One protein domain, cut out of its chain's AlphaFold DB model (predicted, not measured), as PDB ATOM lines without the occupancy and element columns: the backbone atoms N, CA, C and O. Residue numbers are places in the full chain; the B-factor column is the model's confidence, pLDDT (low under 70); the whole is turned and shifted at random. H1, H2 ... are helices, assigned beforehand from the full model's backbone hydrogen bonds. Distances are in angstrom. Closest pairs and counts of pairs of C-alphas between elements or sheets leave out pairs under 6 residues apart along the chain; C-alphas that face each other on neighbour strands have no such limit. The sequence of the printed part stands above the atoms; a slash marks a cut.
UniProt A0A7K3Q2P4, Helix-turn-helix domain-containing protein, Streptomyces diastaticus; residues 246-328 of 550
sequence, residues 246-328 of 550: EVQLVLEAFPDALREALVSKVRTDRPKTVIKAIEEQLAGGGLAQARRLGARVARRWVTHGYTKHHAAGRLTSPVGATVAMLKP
ATOM      1  N   GLU A 246      76.539 138.562 155.013       89.19
ATOM      2  CA  GLU A 246      77.223 137.892 153.907       89.19
ATOM      3  C   GLU A 246      78.305 136.930 154.405       89.19
ATOM      4  O   GLU A 246      78.373 135.785 153.960       89.19
ATOM      5  N   VAL A 247      79.147 137.372 155.342       89.44
ATOM      6  CA  VAL A 247      80.221 136.534 155.888       89.44
ATOM      7  C   VAL A 247      79.629 135.421 156.761       89.44
ATOM      8  O   VAL A 247      80.101 134.285 156.698       89.44
ATOM      9  N   GLN A 248      78.560 135.707 157.511       90.62
ATOM     10  CA  GLN A 248      77.824 134.704 158.285       90.62
ATOM     11  C   GLN A 248      77.307 133.575 157.380       90.62
ATOM     12  O   GLN A 248      77.516 132.399 157.677       90.62
ATOM     13  N   LEU A 249      76.737 133.924 156.225       90.75
ATOM     14  CA  LEU A 249      76.231 132.956 155.254       90.75
ATOM     15  C   LEU A 249      77.339 132.057 154.665       90.75
ATOM     16  O   LEU A 249      77.109 130.873 154.417       90.75
ATOM     17  N   VAL A 250      78.554 132.580 154.466       91.19
ATOM     18  CA  VAL A 250      79.707 131.771 154.021       91.19
ATOM     19  C   VAL A 250      80.132 130.772 155.099       91.19
ATOM     20  O   VAL A 250      80.391 129.610 154.787       91.19
ATOM     21  N   LEU A 251      80.200 131.211 156.360       92.06
ATOM     22  CA  LEU A 251      80.608 130.372 157.491       92.06
ATOM     23  C   LEU A 251      79.608 129.236 157.753       92.06
ATOM     24  O   LEU A 251      80.011 128.105 158.032       92.06
ATOM     25  N   GLU A 252      78.311 129.513 157.620       90.50
ATOM     26  CA  GLU A 252      77.247 128.507 157.743       90.50
ATOM     27  C   GLU A 252      77.303 127.460 156.624       90.50
ATOM     28  O   GLU A 252      77.027 126.285 156.863       90.50
ATOM     29  N   ALA A 253      77.744 127.852 155.425       91.50
ATOM     30  CA  ALA A 253      77.915 126.950 154.287       91.50
ATOM     31  C   ALA A 253      79.142 126.020 154.394       91.50
ATOM     32  O   ALA A 253      79.324 125.142 153.547       91.50
ATOM     33  N   PHE A 254      80.010 126.190 155.399       94.31
ATOM     34  CA  PHE A 254      81.151 125.293 155.595       94.31
ATOM     35  C   PHE A 254      80.690 123.873 155.951       94.31
ATOM     36  O   PHE A 254      79.731 123.718 156.696       94.31
ATOM     37  N   PRO A 255      81.381 122.814 155.497       93.00
ATOM     38  CA  PRO A 255      81.067 121.457 155.937       93.00
ATOM     39  C   PRO A 255      81.226 121.287 157.456       93.00
ATOM     40  O   PRO A 255      82.183 121.800 158.039       93.00
ATOM     41  N   ASP A 256      80.359 120.495 158.087       91.75
ATOM     42  CA  ASP A 256      80.388 120.232 159.537       91.75
ATOM     43  C   ASP A 256      81.763 119.729 159.996       91.75
ATOM     44  O   ASP A 256      82.352 120.274 160.925       91.75
ATOM     45  N   ALA A 257      82.344 118.785 159.248       91.00
ATOM     46  CA  ALA A 257      83.680 118.252 159.506       91.00
ATOM     47  C   ALA A 257      84.786 119.326 159.461       91.00
ATOM     48  O   ALA A 257      85.793 119.209 160.156       91.00
ATOM     49  N   LEU A 258      84.624 120.376 158.648       92.50
ATOM     50  CA  LEU A 258      85.555 121.503 158.624       92.50
ATOM     51  C   LEU A 258      85.366 122.390 159.862       92.50
ATOM     52  O   LEU A 258      86.357 122.811 160.461       92.50
ATOM     53  N   ARG A 259      84.122 122.652 160.279       91.38
ATOM     54  CA  ARG A 259      83.847 123.399 161.518       91.38
ATOM     55  C   ARG A 259      84.380 122.655 162.743       91.38
ATOM     56  O   ARG A 259      85.048 123.262 163.574       91.38
ATOM     57  N   GLU A 260      84.202 121.338 162.808       89.94
ATOM     58  CA  GLU A 260      84.801 120.474 163.832       89.94
ATOM     59  C   GLU A 260      86.336 120.535 163.820       89.94
ATOM     60  O   GLU A 260      86.969 120.636 164.874       89.94
ATOM     61  N   ALA A 261      86.960 120.539 162.637       88.62
ATOM     62  CA  ALA A 261      88.409 120.691 162.504       88.62
ATOM     63  C   ALA A 261      88.901 122.044 163.054       88.62
ATOM     64  O   ALA A 261      89.933 122.113 163.726       88.62
ATOM     65  N   LEU A 262      88.162 123.127 162.791       90.88
ATOM     66  CA  LEU A 262      88.476 124.470 163.286       90.88
ATOM     67  C   LEU A 262      88.302 124.563 164.806       90.88
ATOM     68  O   LEU A 262      89.217 125.013 165.500       90.88
ATOM     69  N   VAL A 263      87.193 124.050 165.343       89.88
ATOM     70  CA  VAL A 263      86.930 124.028 166.789       89.88
ATOM     71  C   VAL A 263      87.947 123.149 167.518       89.88
ATOM     72  O   VAL A 263      88.498 123.565 168.533       89.88
ATOM     73  N   SER A 264      88.276 121.968 166.999       86.06
ATOM     74  CA  SER A 264      89.221 121.058 167.661       86.06
ATOM     75  C   SER A 264      90.650 121.612 167.731       86.06
ATOM     76  O   SER A 264      91.334 121.413 168.735       86.06
ATOM     77  N   LYS A 265      91.117 122.326 166.695       84.69
ATOM     78  CA  LYS A 265      92.497 122.847 166.631       84.69
ATOM     79  C   LYS A 265      92.647 124.285 167.123       84.69
ATOM     80  O   LYS A 265      93.659 124.601 167.742       84.69
ATOM     81  N   VAL A 266      91.672 125.151 166.853       83.44
ATOM     82  CA  VAL A 266      91.735 126.602 167.127       83.44
ATOM     83  C   VAL A 266      90.771 127.014 168.243       83.44
ATOM     84  O   VAL A 266      90.831 128.144 168.718       83.44
ATOM     85  N   ARG A 267      89.916 126.095 168.721       85.50
ATOM     86  CA  ARG A 267      88.902 126.336 169.770       85.50
ATOM     87  C   ARG A 267      87.848 127.376 169.386       85.50
ATOM     88  O   ARG A 267      87.165 127.910 170.252       85.50
ATOM     89  N   THR A 268      87.713 127.654 168.092       85.62
ATOM     90  CA  THR A 268      86.683 128.519 167.516       85.62
ATOM     91  C   THR A 268      86.347 128.039 166.108       85.62
ATOM     92  O   THR A 268      87.221 127.596 165.364       85.62
ATOM     93  N   ASP A 269      85.076 128.135 165.751       79.94
ATOM     94  CA  ASP A 269      84.536 127.949 164.406       79.94
ATOM     95  C   ASP A 269      84.698 129.208 163.531       79.94
ATOM     96  O   ASP A 269      84.584 129.127 162.308       79.94
ATOM     97  N   ARG A 270      85.034 130.359 164.138       86.12
ATOM     98  CA  ARG A 270      85.147 131.674 163.483       86.12
ATOM     99  C   ARG A 270      86.517 132.341 163.696       86.12
ATOM    100  O   ARG A 270      86.611 133.394 164.335       86.12
ATOM    101  N   PRO A 271      87.619 131.778 163.166       89.12
ATOM    102  CA  PRO A 271      88.925 132.424 163.258       89.12
ATOM    103  C   PRO A 271      88.949 133.767 162.511       89.12
ATOM    104  O   PRO A 271      88.541 133.847 161.351       89.12
ATOM    105  N   LYS A 272      89.530 134.808 163.126       88.38
ATOM    106  CA  LYS A 272      89.662 136.154 162.525       88.38
ATOM    107  C   LYS A 272      90.351 136.152 161.155       88.38
ATOM    108  O   LYS A 272      90.003 136.945 160.292       88.38
ATOM    109  N   THR A 273      91.317 135.259 160.947       89.81
ATOM    110  CA  THR A 273      92.029 135.101 159.668       89.81
ATOM    111  C   THR A 273      91.125 134.595 158.549       89.81
ATOM    112  O   THR A 273      91.272 135.024 157.411       89.81
ATOM    113  N   VAL A 274      90.185 133.701 158.870       90.88
ATOM    114  CA  VAL A 274      89.194 133.194 157.914       90.88
ATOM    115  C   VAL A 274      88.175 134.284 157.609       90.88
ATOM    116  O   VAL A 274      87.908 134.522 156.441       90.88
ATOM    117  N   ILE A 275      87.679 134.991 158.631       91.38
ATOM    118  CA  ILE A 275      86.754 136.126 158.456       91.38
ATOM    119  C   ILE A 275      87.360 137.170 157.515       91.38
ATOM    120  O   ILE A 275      86.753 137.493 156.502       91.38
ATOM    121  N   LYS A 276      88.597 137.606 157.783       91.25
ATOM    122  CA  LYS A 276      89.296 138.577 156.934       91.25
ATOM    123  C   LYS A 276      89.451 138.081 155.491       91.25
ATOM    124  O   LYS A 276      89.233 138.839 154.554       91.25
ATOM    125  N   ALA A 277      89.793 136.806 155.301       90.94
ATOM    126  CA  ALA A 277      89.902 136.222 153.965       90.94
ATOM    127  C   ALA A 277      88.550 136.180 153.230       90.94
ATOM    128  O   ALA A 277      88.518 136.342 152.015       90.94
ATOM    129  N   ILE A 278      87.438 135.975 153.944       91.06
ATOM    130  CA  ILE A 278      86.091 136.047 153.362       91.06
ATOM    131  C   ILE A 278      85.764 137.498 152.981       91.06
ATOM    132  O   ILE A 278      85.341 137.736 151.855       91.06
ATOM    133  N   GLU A 279      86.004 138.463 153.872       90.88
ATOM    134  CA  GLU A 279      85.780 139.895 153.614       90.88
ATOM    135  C   GLU A 279      86.556 140.386 152.383       90.88
ATOM    136  O   GLU A 279      85.991 141.063 151.529       90.88
ATOM    137  N   GLU A 280      87.823 139.985 152.240       89.50
ATOM    138  CA  GLU A 280      88.652 140.303 151.070       89.50
ATOM    139  C   GLU A 280      88.058 139.751 149.762       89.50
ATOM    140  O   GLU A 280      88.127 140.414 148.730       89.50
ATOM    141  N   GLN A 281      87.461 138.554 149.786       86.38
ATOM    142  CA  GLN A 281      86.823 137.954 148.605       86.38
ATOM    143  C   GLN A 281      85.428 138.525 148.309       86.38
ATOM    144  O   GLN A 281      84.960 138.424 147.176       86.38
ATOM    145  N   LEU A 282      84.769 139.113 149.311       88.00
ATOM    146  CA  LEU A 282      83.451 139.739 149.194       88.00
ATOM    147  C   LEU A 282      83.512 141.251 148.946       88.00
ATOM    148  O   LEU A 282      82.461 141.886 148.877       88.00
ATOM    149  N   ALA A 283      84.703 141.846 148.824       82.00
ATOM    150  CA  ALA A 283      84.871 143.287 148.660       82.00
ATOM    151  C   ALA A 283      84.065 143.820 147.455       82.00
ATOM    152  O   ALA A 283      84.468 143.679 146.302       82.00
ATOM    153  N   GLY A 284      82.912 144.438 147.738       69.12
ATOM    154  CA  GLY A 284      81.998 145.006 146.743       69.12
ATOM    155  C   GLY A 284      80.919 144.064 146.195       69.12
ATOM    156  O   GLY A 284      80.191 144.468 145.289       69.12
ATOM    157  N   GLY A 285      80.774 142.839 146.714       70.88
ATOM    158  CA  GLY A 285      79.732 141.910 146.273       70.88
ATOM    159  C   GLY A 285      78.669 141.594 147.321       70.88
ATOM    160  O   GLY A 285      78.873 141.716 148.524       70.88
ATOM    161  N   GLY A 286      77.486 141.211 146.835       83.75
ATOM    162  CA  GLY A 286      76.318 140.925 147.672       83.75
ATOM    163  C   GLY A 286      76.153 139.448 148.045       83.75
ATOM    164  O   GLY A 286      76.983 138.588 147.738       83.75
ATOM    165  N   LEU A 287      74.998 139.123 148.631       85.00
ATOM    166  CA  LEU A 287      74.632 137.783 149.121       85.00
ATOM    167  C   LEU A 287      74.797 136.647 148.089       85.00
ATOM    168  O   LEU A 287      75.095 135.509 148.453       85.00
ATOM    169  N   ALA A 288      74.635 136.929 146.793       80.88
ATOM    170  CA  ALA A 288      74.843 135.942 145.729       80.88
ATOM    171  C   ALA A 288      76.320 135.523 145.580       80.88
ATOM    172  O   ALA A 288      76.611 134.366 145.271       80.88
ATOM    173  N   GLN A 289      77.266 136.437 145.815       83.38
ATOM    174  CA  GLN A 289      78.694 136.108 145.831       83.38
ATOM    175  C   GLN A 289      79.054 135.301 147.084       83.38
ATOM    176  O   GLN A 289      79.760 134.303 146.972       83.38
ATOM    177  N   ALA A 290      78.483 135.650 148.241       87.31
ATOM    178  CA  ALA A 290      78.644 134.889 149.482       87.31
ATOM    179  C   ALA A 290      78.185 133.428 149.344       87.31
ATOM    180  O   ALA A 290      78.929 132.510 149.687       87.31
ATOM    181  N   ARG A 291      77.013 133.178 148.742       86.50
ATOM    182  CA  ARG A 291      76.542 131.803 148.469       86.50
ATOM    183  C   ARG A 291      77.522 131.013 147.601       86.50
ATOM    184  O   ARG A 291      77.826 129.862 147.914       86.50
ATOM    185  N   ARG A 292      78.046 131.630 146.535       83.50
ATOM    186  CA  ARG A 292      79.043 131.000 145.651       83.50
ATOM    187  C   ARG A 292      80.342 130.690 146.393       83.50
ATOM    188  O   ARG A 292      80.873 129.593 146.244       83.50
ATOM    189  N   LEU A 293      80.811 131.609 147.237       88.25
ATOM    190  CA  LEU A 293      82.030 131.433 148.024       88.25
ATOM    191  C   LEU A 293      81.896 130.302 149.058       88.25
ATOM    192  O   LEU A 293      82.802 129.479 149.186       88.25
ATOM    193  N   GLY A 294      80.749 130.197 149.735       89.50
ATOM    194  CA  GLY A 294      80.436 129.067 150.616       89.50
ATOM    195  C   GLY A 294      80.412 127.728 149.868       89.50
ATOM    196  O   GLY A 294      81.076 126.770 150.272       89.50
ATOM    197  N   ALA A 295      79.733 127.680 148.717       86.31
ATOM    198  CA  ALA A 295      79.682 126.490 147.867       86.31
ATOM    199  C   ALA A 295      81.073 126.071 147.348       86.31
ATOM    200  O   ALA A 295      81.382 124.877 147.314       86.31
ATOM    201  N   ARG A 296      81.940 127.037 147.002       87.94
ATOM    202  CA  ARG A 296      83.342 126.797 146.614       87.94
ATOM    203  C   ARG A 296      84.097 126.066 147.722       87.94
ATOM    204  O   ARG A 296      84.731 125.044 147.458       87.94
ATOM    205  N   VAL A 297      84.008 126.551 148.963       91.25
ATOM    206  CA  VAL A 297      84.681 125.921 150.111       91.25
ATOM    207  C   VAL A 297      84.175 124.495 150.327       91.25
ATOM    208  O   VAL A 297      84.988 123.581 150.471       91.25
ATOM    209  N   ALA A 298      82.858 124.281 150.278       89.38
ATOM    210  CA  ALA A 298      82.270 122.954 150.441       89.38
ATOM    211  C   ALA A 298      82.747 121.958 149.368       89.38
ATOM    212  O   ALA A 298      83.147 120.840 149.700       89.38
ATOM    213  N   ARG A 299      82.780 122.364 148.089       86.25
ATOM    214  CA  ARG A 299      83.280 121.511 146.997       86.25
ATOM    215  C   ARG A 299      84.775 121.225 147.132       86.25
ATOM    216  O   ARG A 299      85.185 120.065 147.113       86.25
ATOM    217  N   ARG A 300      85.601 122.260 147.325       90.25
ATOM    218  CA  ARG A 300      87.064 122.112 147.424       90.25
ATOM    219  C   ARG A 300      87.499 121.288 148.630       90.25
ATOM    220  O   ARG A 300      88.500 120.582 148.540       90.25
ATOM    221  N   TRP A 301      86.735 121.298 149.721       92.06
ATOM    222  CA  TRP A 301      86.981 120.433 150.878       92.06
ATOM    223  C   TRP A 301      87.006 118.943 150.498       92.06
ATOM    224  O   TRP A 301      87.802 118.159 151.032       92.06
ATOM    225  N   VAL A 302      86.174 118.552 149.530       89.25
ATOM    226  CA  VAL A 302      86.132 117.197 148.978       89.25
ATOM    227  C   VAL A 302      87.186 117.028 147.885       89.25
ATOM    228  O   VAL A 302      88.037 116.144 147.999       89.25
ATOM    229  N   THR A 303      87.173 117.886 146.862       84.12
ATOM    230  CA  THR A 303      88.008 117.728 145.657       84.12
ATOM    231  C   THR A 303      89.505 117.823 145.957       84.12
ATOM    232  O   THR A 303      90.288 117.058 145.403       84.12
ATOM    233  N   HIS A 304      89.920 118.696 146.883       87.31
ATOM    234  CA  HIS A 304      91.327 118.824 147.287       87.31
ATOM    235  C   HIS A 304      91.748 117.751 148.311       87.31
ATOM    236  O   HIS A 304      92.883 117.746 148.780       87.31
ATOM    237  N   GLY A 305      90.845 116.840 148.693       88.00
ATOM    238  CA  GLY A 305      91.142 115.719 149.586       88.00
ATOM    239  C   GLY A 305      91.215 116.071 151.074       88.00
ATOM    240  O   GLY A 305      91.591 115.214 151.877       88.00
ATOM    241  N   TYR A 306      90.836 117.286 151.481       91.00
ATOM    242  CA  TYR A 306      90.902 117.709 152.883       91.00
ATOM    243  C   TYR A 306      89.995 116.892 153.810       91.00
ATOM    244  O   TYR A 306      90.398 116.595 154.933       91.00
ATOM    245  N   THR A 307      88.845 116.426 153.319       90.88
ATOM    246  CA  THR A 307      88.021 115.391 153.978       90.88
ATOM    247  C   THR A 307      88.848 114.187 154.439       90.88
ATOM    248  O   THR A 307      88.796 113.798 155.606       90.88
ATOM    249  N   LYS A 308      89.660 113.615 153.540       89.38
ATOM    250  CA  LYS A 308      90.520 112.457 153.832       89.38
ATOM    251  C   LYS A 308      91.638 112.825 154.803       89.38
ATOM    252  O   LYS A 308      91.940 112.049 155.706       89.38
ATOM    253  N   HIS A 309      92.240 114.005 154.643       89.31
ATOM    254  CA  HIS A 309      93.282 114.486 155.553       89.31
ATOM    255  C   HIS A 309      92.758 114.701 156.976       89.31
ATOM    256  O   HIS A 309      93.451 114.344 157.927       89.31
ATOM    257  N   HIS A 310      91.543 115.230 157.125       90.00
ATOM    258  CA  HIS A 310      90.890 115.397 158.419       90.00
ATOM    259  C   HIS A 310      90.571 114.044 159.064       90.00
ATOM    260  O   HIS A 310      91.007 113.795 160.185       90.00
ATOM    261  N   ALA A 311      89.922 113.132 158.329       88.44
ATOM    262  CA  ALA A 311      89.591 111.794 158.826       88.44
ATOM    263  C   ALA A 311      90.834 110.983 159.240       88.44
ATOM    264  O   ALA A 311      90.799 110.231 160.208       88.44
ATOM    265  N   ALA A 312      91.956 111.160 158.535       89.25
ATOM    266  CA  ALA A 312      93.230 110.519 158.860       89.25
ATOM    267  C   ALA A 312      94.034 111.237 159.965       89.25
ATOM    268  O   ALA A 312      95.155 110.819 160.258       89.25
ATOM    269  N   GLY A 313      93.534 112.346 160.524       88.25
ATOM    270  CA  GLY A 313      94.248 113.164 161.513       88.25
ATOM    271  C   GLY A 313      95.500 113.870 160.972       88.25
ATOM    272  O   GLY A 313      96.328 114.341 161.748       88.25
ATOM    273  N   ARG A 314      95.660 113.947 159.644       89.00
ATOM    274  CA  ARG A 314      96.826 114.532 158.952       89.00
ATOM    275  C   ARG A 314      96.645 116.006 158.586       89.00
ATOM    276  O   ARG A 314      97.547 116.600 158.003       89.00
ATOM    277  N   LEU A 315      95.489 116.596 158.887       88.44
ATOM    278  CA  LEU A 315      95.238 118.012 158.636       88.44
ATOM    279  C   LEU A 315      96.001 118.870 159.658       88.44
ATOM    280  O   LEU A 315      95.576 119.026 160.804       88.44
ATOM    281  N   THR A 316      97.146 119.408 159.238       84.44
ATOM    282  CA  THR A 316      98.055 120.195 160.089       84.44
ATOM    283  C   THR A 316      97.502 121.579 160.423       84.44
ATOM    284  O   THR A 316      97.557 121.991 161.578       84.44
ATOM    285  N   SER A 317      96.932 122.282 159.437       91.62
ATOM    286  CA  SER A 317      96.359 123.622 159.606       91.62
ATOM    287  C   SER A 317      94.968 123.714 158.968       91.62
ATOM    288  O   SER A 317      94.859 123.956 157.763       91.62
ATOM    289  N   PRO A 318      93.888 123.556 159.758       90.88
ATOM    290  CA  PRO A 318      92.523 123.747 159.270       90.88
ATOM    291  C   PRO A 318      92.281 125.171 158.762       90.88
ATOM    292  O   PRO A 318      91.681 125.353 157.713       90.88
ATOM    293  N   VAL A 319      92.835 126.182 159.442       92.00
ATOM    294  CA  VAL A 319      92.749 127.593 159.021       92.00
ATOM    295  C   VAL A 319      93.434 127.814 157.677       92.00
ATOM    296  O   VAL A 319      92.869 128.463 156.801       92.00
ATOM    297  N   GLY A 320      94.636 127.257 157.495       89.88
ATOM    298  CA  GLY A 320      95.367 127.352 156.233       89.88
ATOM    299  C   GLY A 320      94.618 126.679 155.083       89.88
ATOM    300  O   GLY A 320      94.523 127.255 154.002       89.88
ATOM    301  N   ALA A 321      94.020 125.510 155.334       90.81
ATOM    302  CA  ALA A 321      93.173 124.827 154.360       90.81
ATOM    303  C   ALA A 321      91.947 125.673 153.981       90.81
ATOM    304  O   ALA A 321      91.674 125.839 152.792       90.81
ATOM    305  N   THR A 322      91.253 126.276 154.954       92.19
ATOM    306  CA  THR A 322      90.110 127.166 154.687       92.19
ATOM    307  C   THR A 322      90.512 128.375 153.847       92.19
ATOM    308  O   THR A 322      89.874 128.655 152.837       92.19
ATOM    309  N   VAL A 323      91.608 129.055 154.198       92.38
ATOM    310  CA  VAL A 323      92.114 130.205 153.424       92.38
ATOM    311  C   VAL A 323      92.513 129.791 152.004       92.38
ATOM    312  O   VAL A 323      92.224 130.512 151.053       92.38
ATOM    313  N   ALA A 324      93.133 128.621 151.828       88.94
ATOM    314  CA  ALA A 324      93.477 128.106 150.503       88.94
ATOM    315  C   ALA A 324      92.230 127.831 149.645       88.94
ATOM    316  O   ALA A 324      92.229 128.129 148.454       88.94
ATOM    317  N   MET A 325      91.157 127.307 150.243       91.62
ATOM    318  CA  MET A 325      89.896 127.067 149.536       91.62
ATOM    319  C   MET A 325      89.148 128.360 149.188       91.62
ATOM    320  O   MET A 325      88.446 128.375 148.180       91.62
ATOM    321  N   LEU A 326      89.324 129.433 149.964       89.69
ATOM    322  CA  LEU A 326      88.706 130.738 149.707       89.69
ATOM    323  C   LEU A 326      89.348 131.501 148.538       89.69
ATOM    324  O   LEU A 326      88.654 132.273 147.887       89.69
ATOM    325  N   LYS A 327      90.633 131.287 148.231       85.94
ATOM    326  CA  LYS A 327      91.340 131.991 147.139       85.94
ATOM    327  C   LYS A 327      90.816 131.605 145.743       85.94
ATOM    328  O   LYS A 327      90.374 130.472 145.571       85.94
ATOM    329  N   PRO A 328      90.882 132.475 144.720       80.19
ATOM    330  CA  PRO A 328      90.521 132.095 143.352       80.19
ATOM    331  C   PRO A 328      91.445 130.991 142.808       80.19
ATOM    332  O   PRO A 328      92.576 130.825 143.268       80.19
TER     333      PRO A 328
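What this domain is: This is residues 246 to 328 of the 550 residues of the protein "Helix-turn-helix domain-containing protein" of Streptomyces diastaticus (UniProt A0A7K3Q2P4). A long helix, H4, runs along one side, with H1 packed beside its residues 287 to 294 and H6, near the middle, crossing it. H3 lies side by side with H6, H2 packs on the first residues of H6 with Leu 262 near Pro 318, and H5 lies at one end. The 83 printed residues hold six named helices, H1 to H6 in chain order: all helix, compact, radius of gyration of the C-alphas 11.9 A, spans 38 by 25 by 18 A.

Where its parts are: H4, residues 287 to 303, spans 24.4 A from C-alpha 287 at (74.632, 137.783, 149.121). H1 is 246 to 252, H2 256 to 266, H3 272 to 281, H5 306 to 311, and H6 318 to 326, ending at C-alpha 326 (88.706, 130.738, 149.707).

How they stand to each other: H4 touches H1, closest C-alphas Val 250 and Gly 294, 4.4 A, with residues 287 to 294 alone. H4 touches H6 at a steep tilt of 59 degrees, closest C-alphas Val 297 and Met 325, 5.4 A. H6 touches H3 at a shallow tilt of 5 degrees, closest C-alphas Val 274 and Val 323, 6.1 A. H2 touches H6, closest C-alphas Leu 262 and Pro 318, 5.7 A, and only just touches H5, with 3 pairs of C-alphas within 8 A. O i to N i+4 pairs are within hydrogen-bond range throughout H1, H2, H3, H5 and H6, and in 12 of 13 in H4.

The domain as a whole: The farthest C-alphas, Gly 284 and Ala 312, are 38.2 A apart. The printed part has no cut and no long link; residue 284 alone has pLDDT under 70.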